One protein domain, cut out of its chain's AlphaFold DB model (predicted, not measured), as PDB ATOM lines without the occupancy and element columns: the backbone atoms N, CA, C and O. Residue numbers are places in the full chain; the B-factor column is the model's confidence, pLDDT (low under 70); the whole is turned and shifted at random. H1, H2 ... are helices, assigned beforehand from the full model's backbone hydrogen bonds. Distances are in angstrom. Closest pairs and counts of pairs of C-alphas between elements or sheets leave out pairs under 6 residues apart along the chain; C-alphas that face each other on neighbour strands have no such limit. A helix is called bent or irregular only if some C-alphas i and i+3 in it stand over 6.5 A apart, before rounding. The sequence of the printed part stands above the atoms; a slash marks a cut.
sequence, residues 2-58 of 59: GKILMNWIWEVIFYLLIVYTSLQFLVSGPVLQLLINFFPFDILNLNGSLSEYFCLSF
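This is residues 2 to 58 of the 59 residues of an uncharacterized protein of Leptospira interrogans serovar Zanoni str. LT2156 (UniProt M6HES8). One long helix, H1, makes a free arm, and beyond its end the rest of the printed part forms a small, open hook: the short helix H2 carries on at a steep angle, and the chain then turns through residues 39 to 47 and folds back in the short helix H3. No helix packs on another, and residues 2 to 25 of H1 and residues 42 to 50 stand free. The printed part has 57 residues with three named helices, in the order H1, H2, H3, and no named strand; its class is all helix. It is extended, with a radius of gyration of the C-alphas of 19.1 A, and the C-alphas span 60 by 21 by 17 A, the length coming mostly from H1.

H1 covers residues 2 to 26 and measures 36.4 A from its first C-alpha, Gly 2 at (-2.536, 80.800, 47.399), to its last, Leu 26 at (33.274, 74.418, 48.081). H2 covers residues 29 to 38, Gly 29 to Phe 38, and is 14.2 A long. H3 covers residues 48 to 56, is 13.5 A long and ends with C-alpha 56 at (44.965, 58.052, 44.954). H3 is neither bent nor irregular, but only just: C-alphas 48 and 51 are 6.2 A apart.

H1 and H2 are close but not clearly touching, with 2 pairs of C-alphas within 8 A. Their closest C-alphas are those of Leu 26 and Leu 32, 6.8 A apart. Their lines stand at a steep tilt of 51 degrees, and they run the same way. Their centres are 27.3 A apart. H2 and H3 are apart, though they follow each other in the chain, and H1 and H3 are apart too. In H1 and H2 every O i to N i+4 pair of the backbone is within hydrogen-bond range; in H3 this holds for 3 of 5 pairs.

The two C-alphas farthest apart are those of Gly 2 and Asn 45, at 60.8 A, while the first and last printed C-alphas, of Gly 2 and Phe 58, are 48.9 A apart. The printed part has no cut. The link from H1 to H2 is tight, with 2 residues, and the link from H2 to H3 is short, with 9 residues; no link is long. The mean pLDDT of the printed part is 70.5. It is 85 for H1, 71 for H2 and 52 for H3. The 25 residues under 70 are residues 2 to 3, residue 32 and residues 37 to 58, where the model's confidence is low.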
ATOM      1  N   GLY A   2      -3.426  81.623  48.250       61.94
ATOM      2  CA  GLY A   2      -2.536  80.800  47.399       61.94
ATOM      3  C   GLY A   2      -1.286  81.484  46.815       61.94
ATOM      4  O   GLY A   2      -0.225  80.874  46.785       61.94
ATOM      5  N   LYS A   3      -1.363  82.766  46.420       64.12
ATOM      6  CA  LYS A   3      -0.204  83.506  45.866       64.12
ATOM      7  C   LYS A   3       0.899  83.768  46.900       64.12
ATOM      8  O   LYS A   3       2.065  83.809  46.537       64.12
ATOM      9  N   ILE A   4       0.529  83.915  48.176       70.19
ATOM     10  CA  ILE A   4       1.479  84.136  49.276       70.19
ATOM     11  C   ILE A   4       2.225  82.829  49.564       70.19
ATOM     12  O   ILE A   4       3.447  82.827  49.619       70.19
ATOM     13  N   LEU A   5       1.500  81.710  49.644       72.12
ATOM     14  CA  LEU A   5       2.084  80.374  49.816       72.12
ATOM     15  C   LEU A   5       3.045  80.002  48.675       72.12
ATOM     16  O   LEU A   5       4.147  79.536  48.939       72.12
ATOM     17  N   MET A   6       2.662  80.266  47.420       76.75
ATOM     18  CA  MET A   6       3.514  80.020  46.249       76.75
ATOM     19  C   MET A   6       4.816  80.832  46.300       76.75
ATOM     20  O   MET A   6       5.873  80.303  45.976       76.75
ATOM     21  N   ASN A   7       4.752  82.094  46.744       79.75
ATOM     22  CA  ASN A   7       5.927  82.956  46.873       79.75
ATOM     23  C   ASN A   7       6.884  82.468  47.973       79.75
ATOM     24  O   ASN A   7       8.086  82.394  47.753       79.75
ATOM     25  N   TRP A   8       6.338  82.057  49.122       83.38
ATOM     26  CA  TRP A   8       7.113  81.489  50.229       83.38
ATOM     27  C   TRP A   8       7.830  80.191  49.844       83.38
ATOM     28  O   TRP A   8       9.004  80.012  50.154       83.38
ATOM     29  N   ILE A   9       7.145  79.289  49.136       87.81
ATOM     30  CA  ILE A   9       7.746  78.038  48.651       87.81
ATOM     31  C   ILE A   9       8.901  78.339  47.691       87.81
ATOM     32  O   ILE A   9       9.950  77.703  47.763       87.81
ATOM     33  N   TRP A  10       8.721  79.326  46.813       90.06
ATOM     34  CA  TRP A  10       9.726  79.691  45.824       90.06
ATOM     35  C   TRP A  10      10.982  80.296  46.464       90.06
ATOM     36  O   TRP A  10      12.090  79.911  46.098       90.06
ATOM     37  N   GLU A  11      10.827  81.163  47.468       87.75
ATOM     38  CA  GLU A  11      11.954  81.702  48.242       87.75
ATOM     39  C   GLU A  11      12.735  80.607  48.971       87.75
ATOM     40  O   GLU A  11      13.963  80.586  48.911       87.75
ATOM     41  N   VAL A  12      12.046  79.658  49.613       92.25
ATOM     42  CA  VAL A  12      12.700  78.548  50.325       92.25
ATOM     43  C   VAL A  12      13.488  77.659  49.361       92.25
ATOM     44  O   VAL A  12      14.628  77.293  49.653       92.25
ATOM     45  N   ILE A  13      12.918  77.343  48.194       92.88
ATOM     46  CA  ILE A  13      13.610  76.574  47.151       92.88
ATOM     47  C   ILE A  13      14.839  77.336  46.651       92.88
ATOM     48  O   ILE A  13      15.897  76.733  46.488       92.88
ATOM     49  N   PHE A  14      14.735  78.652  46.458       93.06
ATOM     50  CA  PHE A  14      15.869  79.479  46.049       93.06
ATOM     51  C   PHE A  14      16.986  79.501  47.083       93.06
ATOM     52  O   PHE A  14      18.154  79.336  46.730       93.06
ATOM     53  N   TYR A  15      16.639  79.638  48.360       92.69
ATOM     54  CA  TYR A  15      17.608  79.557  49.446       92.69
ATOM     55  C   TYR A  15      18.319  78.205  49.466       92.69
ATOM     56  O   TYR A  15      19.547  78.158  49.530       92.69
ATOM     57  N   LEU A  16      17.566  77.110  49.351       93.38
ATOM     58  CA  LEU A  16      18.137  75.766  49.290       93.38
ATOM     59  C   LEU A  16      19.054  75.589  48.077       93.38
ATOM     60  O   LEU A  16      20.126  75.008  48.217       93.38
ATOM     61  N   LEU A  17      18.674  76.124  46.914       93.50
ATOM     62  CA  LEU A  17      19.479  76.069  45.697       93.50
ATOM     63  C   LEU A  17      20.817  76.799  45.876       93.50
ATOM     64  O   LEU A  17      21.866  76.240  45.570       93.50
ATOM     65  N   ILE A  18      20.796  78.017  46.425       93.19
ATOM     66  CA  ILE A  18      22.006  78.815  46.670       93.19
ATOM     67  C   ILE A  18      22.934  78.095  47.650       93.19
ATOM     68  O   ILE A  18      24.134  77.985  47.395       93.19
ATOM     69  N   VAL A  19      22.389  77.581  48.755       92.75
ATOM     70  CA  VAL A  19      23.158  76.835  49.759       92.75
ATOM     71  C   VAL A  19      23.773  75.583  49.135       92.75
ATOM     72  O   VAL A  19      24.967  75.340  49.294       92.75
ATOM     73  N   TYR A  20      22.984  74.821  48.378       91.06
ATOM     74  CA  TYR A  20      23.435  73.602  47.719       91.06
ATOM     75  C   TYR A  20      24.546  73.870  46.700       91.06
ATOM     76  O   TYR A  20      25.589  73.222  46.746       91.06
ATOM     77  N   THR A  21      24.369  74.856  45.818       89.56
ATOM     78  CA  THR A  21      25.384  75.240  44.831       89.56
ATOM     79  C   THR A  21      26.650  75.770  45.498       89.56
ATOM     80  O   THR A  21      27.748  75.437  45.061       89.56
ATOM     81  N   SER A  22      26.526  76.539  46.583       87.44
ATOM     82  CA  SER A  22      27.683  77.043  47.333       87.44
ATOM     83  C   SER A  22      28.478  75.907  47.978       87.44
ATOM     84  O   SER A  22      29.704  75.881  47.892       87.44
ATOM     85  N   LEU A  23      27.788  74.928  48.573       86.31
ATOM     86  CA  LEU A  23      28.421  73.730  49.127       86.31
ATOM     87  C   LEU A  23      29.062  72.872  48.034       86.31
ATOM     88  O   LEU A  23      30.188  72.421  48.208       86.31
ATOM     89  N   GLN A  24      28.398  72.684  46.893       84.94
ATOM     90  CA  GLN A  24      28.986  71.963  45.765       84.94
ATOM     91  C   GLN A  24      30.221  72.661  45.204       84.94
ATOM     92  O   GLN A  24      31.176  71.989  44.834       84.94
ATOM     93  N   PHE A  25      30.226  73.991  45.156       84.38
ATOM     94  CA  PHE A  25      31.393  74.750  44.733       84.38
ATOM     95  C   PHE A  25      32.551  74.585  45.724       84.38
ATOM     96  O   PHE A  25      33.672  74.312  45.301       84.38
ATOM     97  N   LEU A  26      32.278  74.653  47.031       78.00
ATOM     98  CA  LEU A  26      33.274  74.418  48.081       78.00
ATOM     99  C   LEU A  26      33.854  72.993  48.025       78.00
ATOM    100  O   LEU A  26      35.056  72.812  48.192       78.00
ATOM    101  N   VAL A  27      33.000  71.997  47.776       75.25
ATOM    102  CA  VAL A  27      33.375  70.576  47.693       75.25
ATOM    103  C   VAL A  27      33.854  70.185  46.284       75.25
ATOM    104  O   VAL A  27      34.250  69.046  46.040       75.25
ATOM    105  N   SER A  28      33.871  71.120  45.332       79.25
ATOM    106  CA  SER A  28      34.346  70.826  43.986       79.25
ATOM    107  C   SER A  28      35.844  70.518  44.010       79.25
ATOM    108  O   SER A  28      36.628  71.213  44.660       79.25
ATOM    109  N   GLY A  29      36.236  69.468  43.278       72.00
ATOM    110  CA  GLY A  29      37.629  69.018  43.185       72.00
ATOM    111  C   GLY A  29      38.623  70.165  42.957       72.00
ATOM    112  O   GLY A  29      39.559  70.289  43.741       72.00
ATOM    113  N   PRO A  30      38.394  71.078  41.991       73.94
ATOM    114  CA  PRO A  30      39.313  72.186  41.725       73.94
ATOM    115  C   PRO A  30      39.445  73.205  42.868       73.94
ATOM    116  O   PRO A  30      40.534  73.727  43.097       73.94
ATOM    117  N   VAL A  31      38.359  73.500  43.592       72.94
ATOM    118  CA  VAL A  31      38.366  74.483  44.692       72.94
ATOM    119  C   VAL A  31      39.060  73.909  45.923       72.94
ATOM    120  O   VAL A  31      39.903  74.582  46.514       72.94
ATOM    121  N   LEU A  32      38.779  72.649  46.267       69.94
ATOM    122  CA  LEU A  32      39.509  71.919  47.307       69.94
ATOM    123  C   LEU A  32      40.992  71.784  46.967       69.94
ATOM    124  O   LEU A  32      41.840  71.985  47.832       69.94
ATOM    125  N   GLN A  33      41.308  71.483  45.709       71.62
ATOM    126  CA  GLN A  33      42.685  71.334  45.258       71.62
ATOM    127  C   GLN A  33      43.440  72.662  45.318       71.62
ATOM    128  O   GLN A  33      44.576  72.676  45.778       71.62
ATOM    129  N   LEU A  34      42.808  73.786  44.961       73.50
ATOM    130  CA  LEU A  34      43.368  75.123  45.186       73.50
ATOM    131  C   LEU A  34      43.569  75.411  46.675       73.50
ATOM    132  O   LEU A  34      44.649  75.853  47.050       73.50
ATOM    133  N   LEU A  35      42.575  75.134  47.525       70.50
ATOM    134  CA  LEU A  35      42.668  75.346  48.972       70.50
ATOM    135  C   LEU A  35      43.874  74.596  49.560       70.50
ATOM    136  O   LEU A  35      44.702  75.201  50.233       70.50
ATOM    137  N   ILE A  36      44.013  73.306  49.245       70.12
ATOM    138  CA  ILE A  36      45.134  72.466  49.689       70.12
ATOM    139  C   ILE A  36      46.470  73.009  49.171       70.12
ATOM    140  O   ILE A  36      47.446  73.029  49.911       70.12
ATOM    141  N   ASN A  37      46.522  73.481  47.924       68.81
ATOM    142  CA  ASN A  37      47.753  73.999  47.326       68.81
ATOM    143  C   ASN A  37      48.154  75.383  47.883       68.81
ATOM    144  O   ASN A  37      49.332  75.732  47.875       68.81
ATOM    145  N   PHE A  38      47.191  76.175  48.376       68.31
ATOM    146  CA  PHE A  38      47.430  77.478  49.009       68.31
ATOM    147  C   PHE A  38      47.819  77.388  50.487       68.31
ATOM    148  O   PHE A  38      48.422  78.331  50.997       68.31
ATOM    149  N   PHE A  39      47.496  76.293  51.177       66.50
ATOM    150  CA  PHE A  39      48.002  76.036  52.521       66.50
ATOM    151  C   PHE A  39      49.328  75.272  52.416       66.50
ATOM    152  O   PHE A  39      49.307  74.055  52.224       66.50
ATOM    153  N   PRO A  40      50.499  75.936  52.541       53.47
ATOM    154  CA  PRO A  40      51.753  75.217  52.653       53.47
ATOM    155  C   PRO A  40      51.658  74.328  53.890       53.47
ATOM    156  O   PRO A  40      51.360  74.768  55.001       53.47
ATOM    157  N   PHE A  41      51.840  73.044  53.645       53.78
ATOM    158  CA  PHE A  41      51.705  71.936  54.570       53.78
ATOM    159  C   PHE A  41      52.823  71.947  55.647       53.78
ATOM    160  O   PHE A  41      53.492  70.953  55.886       53.78
ATOM    161  N   ASP A  42      53.033  73.049  56.368       50.16
ATOM    162  CA  ASP A  42      53.921  73.081  57.548       50.16
ATOM    163  C   ASP A  42      53.300  72.375  58.774       50.16
ATOM    164  O   ASP A  42      53.916  72.234  59.826       50.16
ATOM    165  N   ILE A  43      52.080  71.841  58.626       49.69
ATOM    166  CA  ILE A  43      51.424  70.934  59.584       49.69
ATOM    167  C   ILE A  43      51.657  69.453  59.177       49.69
ATOM    168  O   ILE A  43      51.082  68.531  59.749       49.69
ATOM    169  N   LEU A  44      52.509  69.172  58.177       48.69
ATOM    170  CA  LEU A  44      52.725  67.827  57.613       48.69
ATOM    171  C   LEU A  44      53.818  67.008  58.326       48.69
ATOM    172  O   LEU A  44      54.223  65.974  57.815       48.69
ATOM    173  N   ASN A  45      54.247  67.361  59.543       46.19
ATOM    174  CA  ASN A  45      55.077  66.436  60.338       46.19
ATOM    175  C   ASN A  45      54.254  65.291  60.987       46.19
ATOM    176  O   ASN A  45      54.774  64.491  61.755       46.19
ATOM    177  N   LEU A  46      52.955  65.203  60.668       49.97
ATOM    178  CA  LEU A  46      52.034  64.133  61.087       49.97
ATOM    179  C   LEU A  46      51.288  63.473  59.900       49.97
ATOM    180  O   LEU A  46      50.556  62.508  60.099       49.97
ATOM    181  N   ASN A  47      51.479  63.960  58.663       50.66
ATOM    182  CA  ASN A  47      50.586  63.725  57.509       50.66
ATOM    183  C   ASN A  47      51.218  62.917  56.354       50.66
ATOM    184  O   ASN A  47      50.746  63.015  55.223       50.66
ATOM    185  N   GLY A  48      52.244  62.092  56.593       50.25
ATOM    186  CA  GLY A  48      52.729  61.160  55.556       50.25
ATOM    187  C   GLY A  48      51.607  60.267  54.998       50.25
ATOM    188  O   GLY A  48      51.623  59.903  53.834       50.25
ATOM    189  N   SER A  49      50.573  60.016  55.805       53.00
ATOM    190  CA  SER A  49      49.432  59.175  55.450       53.00
ATOM    191  C   SER A  49      48.332  59.909  54.658       53.00
ATOM    192  O   SER A  49      47.782  59.350  53.717       53.00
ATOM    193  N   LEU A  50      48.013  61.172  54.970       52.41
ATOM    194  CA  LEU A  50      46.873  61.878  54.353       52.41
ATOM    195  C   LEU A  50      47.140  62.349  52.916       52.41
ATOM    196  O   LEU A  50      46.215  62.389  52.104       52.41
ATOM    197  N   SER A  51      48.393  62.679  52.592       52.00
ATOM    198  CA  SER A  51      48.767  63.123  51.243       52.00
ATOM    199  C   SER A  51      48.616  62.007  50.202       52.00
ATOM    200  O   SER A  51      48.241  62.276  49.060       52.00
ATOM    201  N   GLU A  52      48.875  60.756  50.584       52.50
ATOM    202  CA  GLU A  52      48.784  59.603  49.680       52.50
ATOM    203  C   GLU A  52      47.325  59.237  49.365       52.50
ATOM    204  O   GLU A  52      46.999  58.935  48.216       52.50
ATOM    205  N   TYR A  53      46.411  59.358  50.337       54.56
ATOM    206  CA  TYR A  53      44.981  59.088  50.121       54.56
ATOM    207  C   TYR A  53      44.294  60.107  49.209       54.56
ATOM    208  O   TYR A  53      43.405  59.741  48.438       54.56
ATOM    209  N   PHE A  54      44.708  61.377  49.269       53.44
ATOM    210  CA  PHE A  54      44.190  62.397  48.360       53.44
ATOM    211  C   PHE A  54      44.685  62.185  46.928       53.44
ATOM    212  O   PHE A  54      43.891  62.307  46.003       53.44
ATOM    213  N   CYS A  55      45.950  61.810  46.724       51.97
ATOM    214  CA  CYS A  55      46.489  61.580  45.380       51.97
ATOM    215  C   CYS A  55      45.834  60.362  44.697       51.97
ATOM    216  O   CYS A  55      45.476  60.430  43.525       51.97
ATOM    217  N   LEU A  56      45.593  59.282  45.453       50.09
ATOM    218  CA  LEU A  56      44.965  58.052  44.954       50.09
ATOM    219  C   LEU A  56      43.462  58.170  44.665       50.09
ATOM    220  O   LEU A  56      42.948  57.392  43.873       50.09
ATOM    221  N   SER A  57      42.743  59.120  45.276       45.47
ATOM    222  CA  SER A  57      41.311  59.332  44.976       45.47
ATOM    223  C   SER A  57      41.055  60.040  43.641       45.47
ATOM    224  O   SER A  57      39.911  60.080  43.192       45.47
ATOM    225  N   PHE A  58      42.087  60.624  43.024       48.28
ATOM    226  CA  PHE A  58      41.966  61.408  41.788       48.28
ATOM    227  C   PHE A  58      42.675  60.782  40.571       48.28
ATOM    228  O   PHE A  58      42.598  61.356  39.483       48.28
TER     229      PHE A  58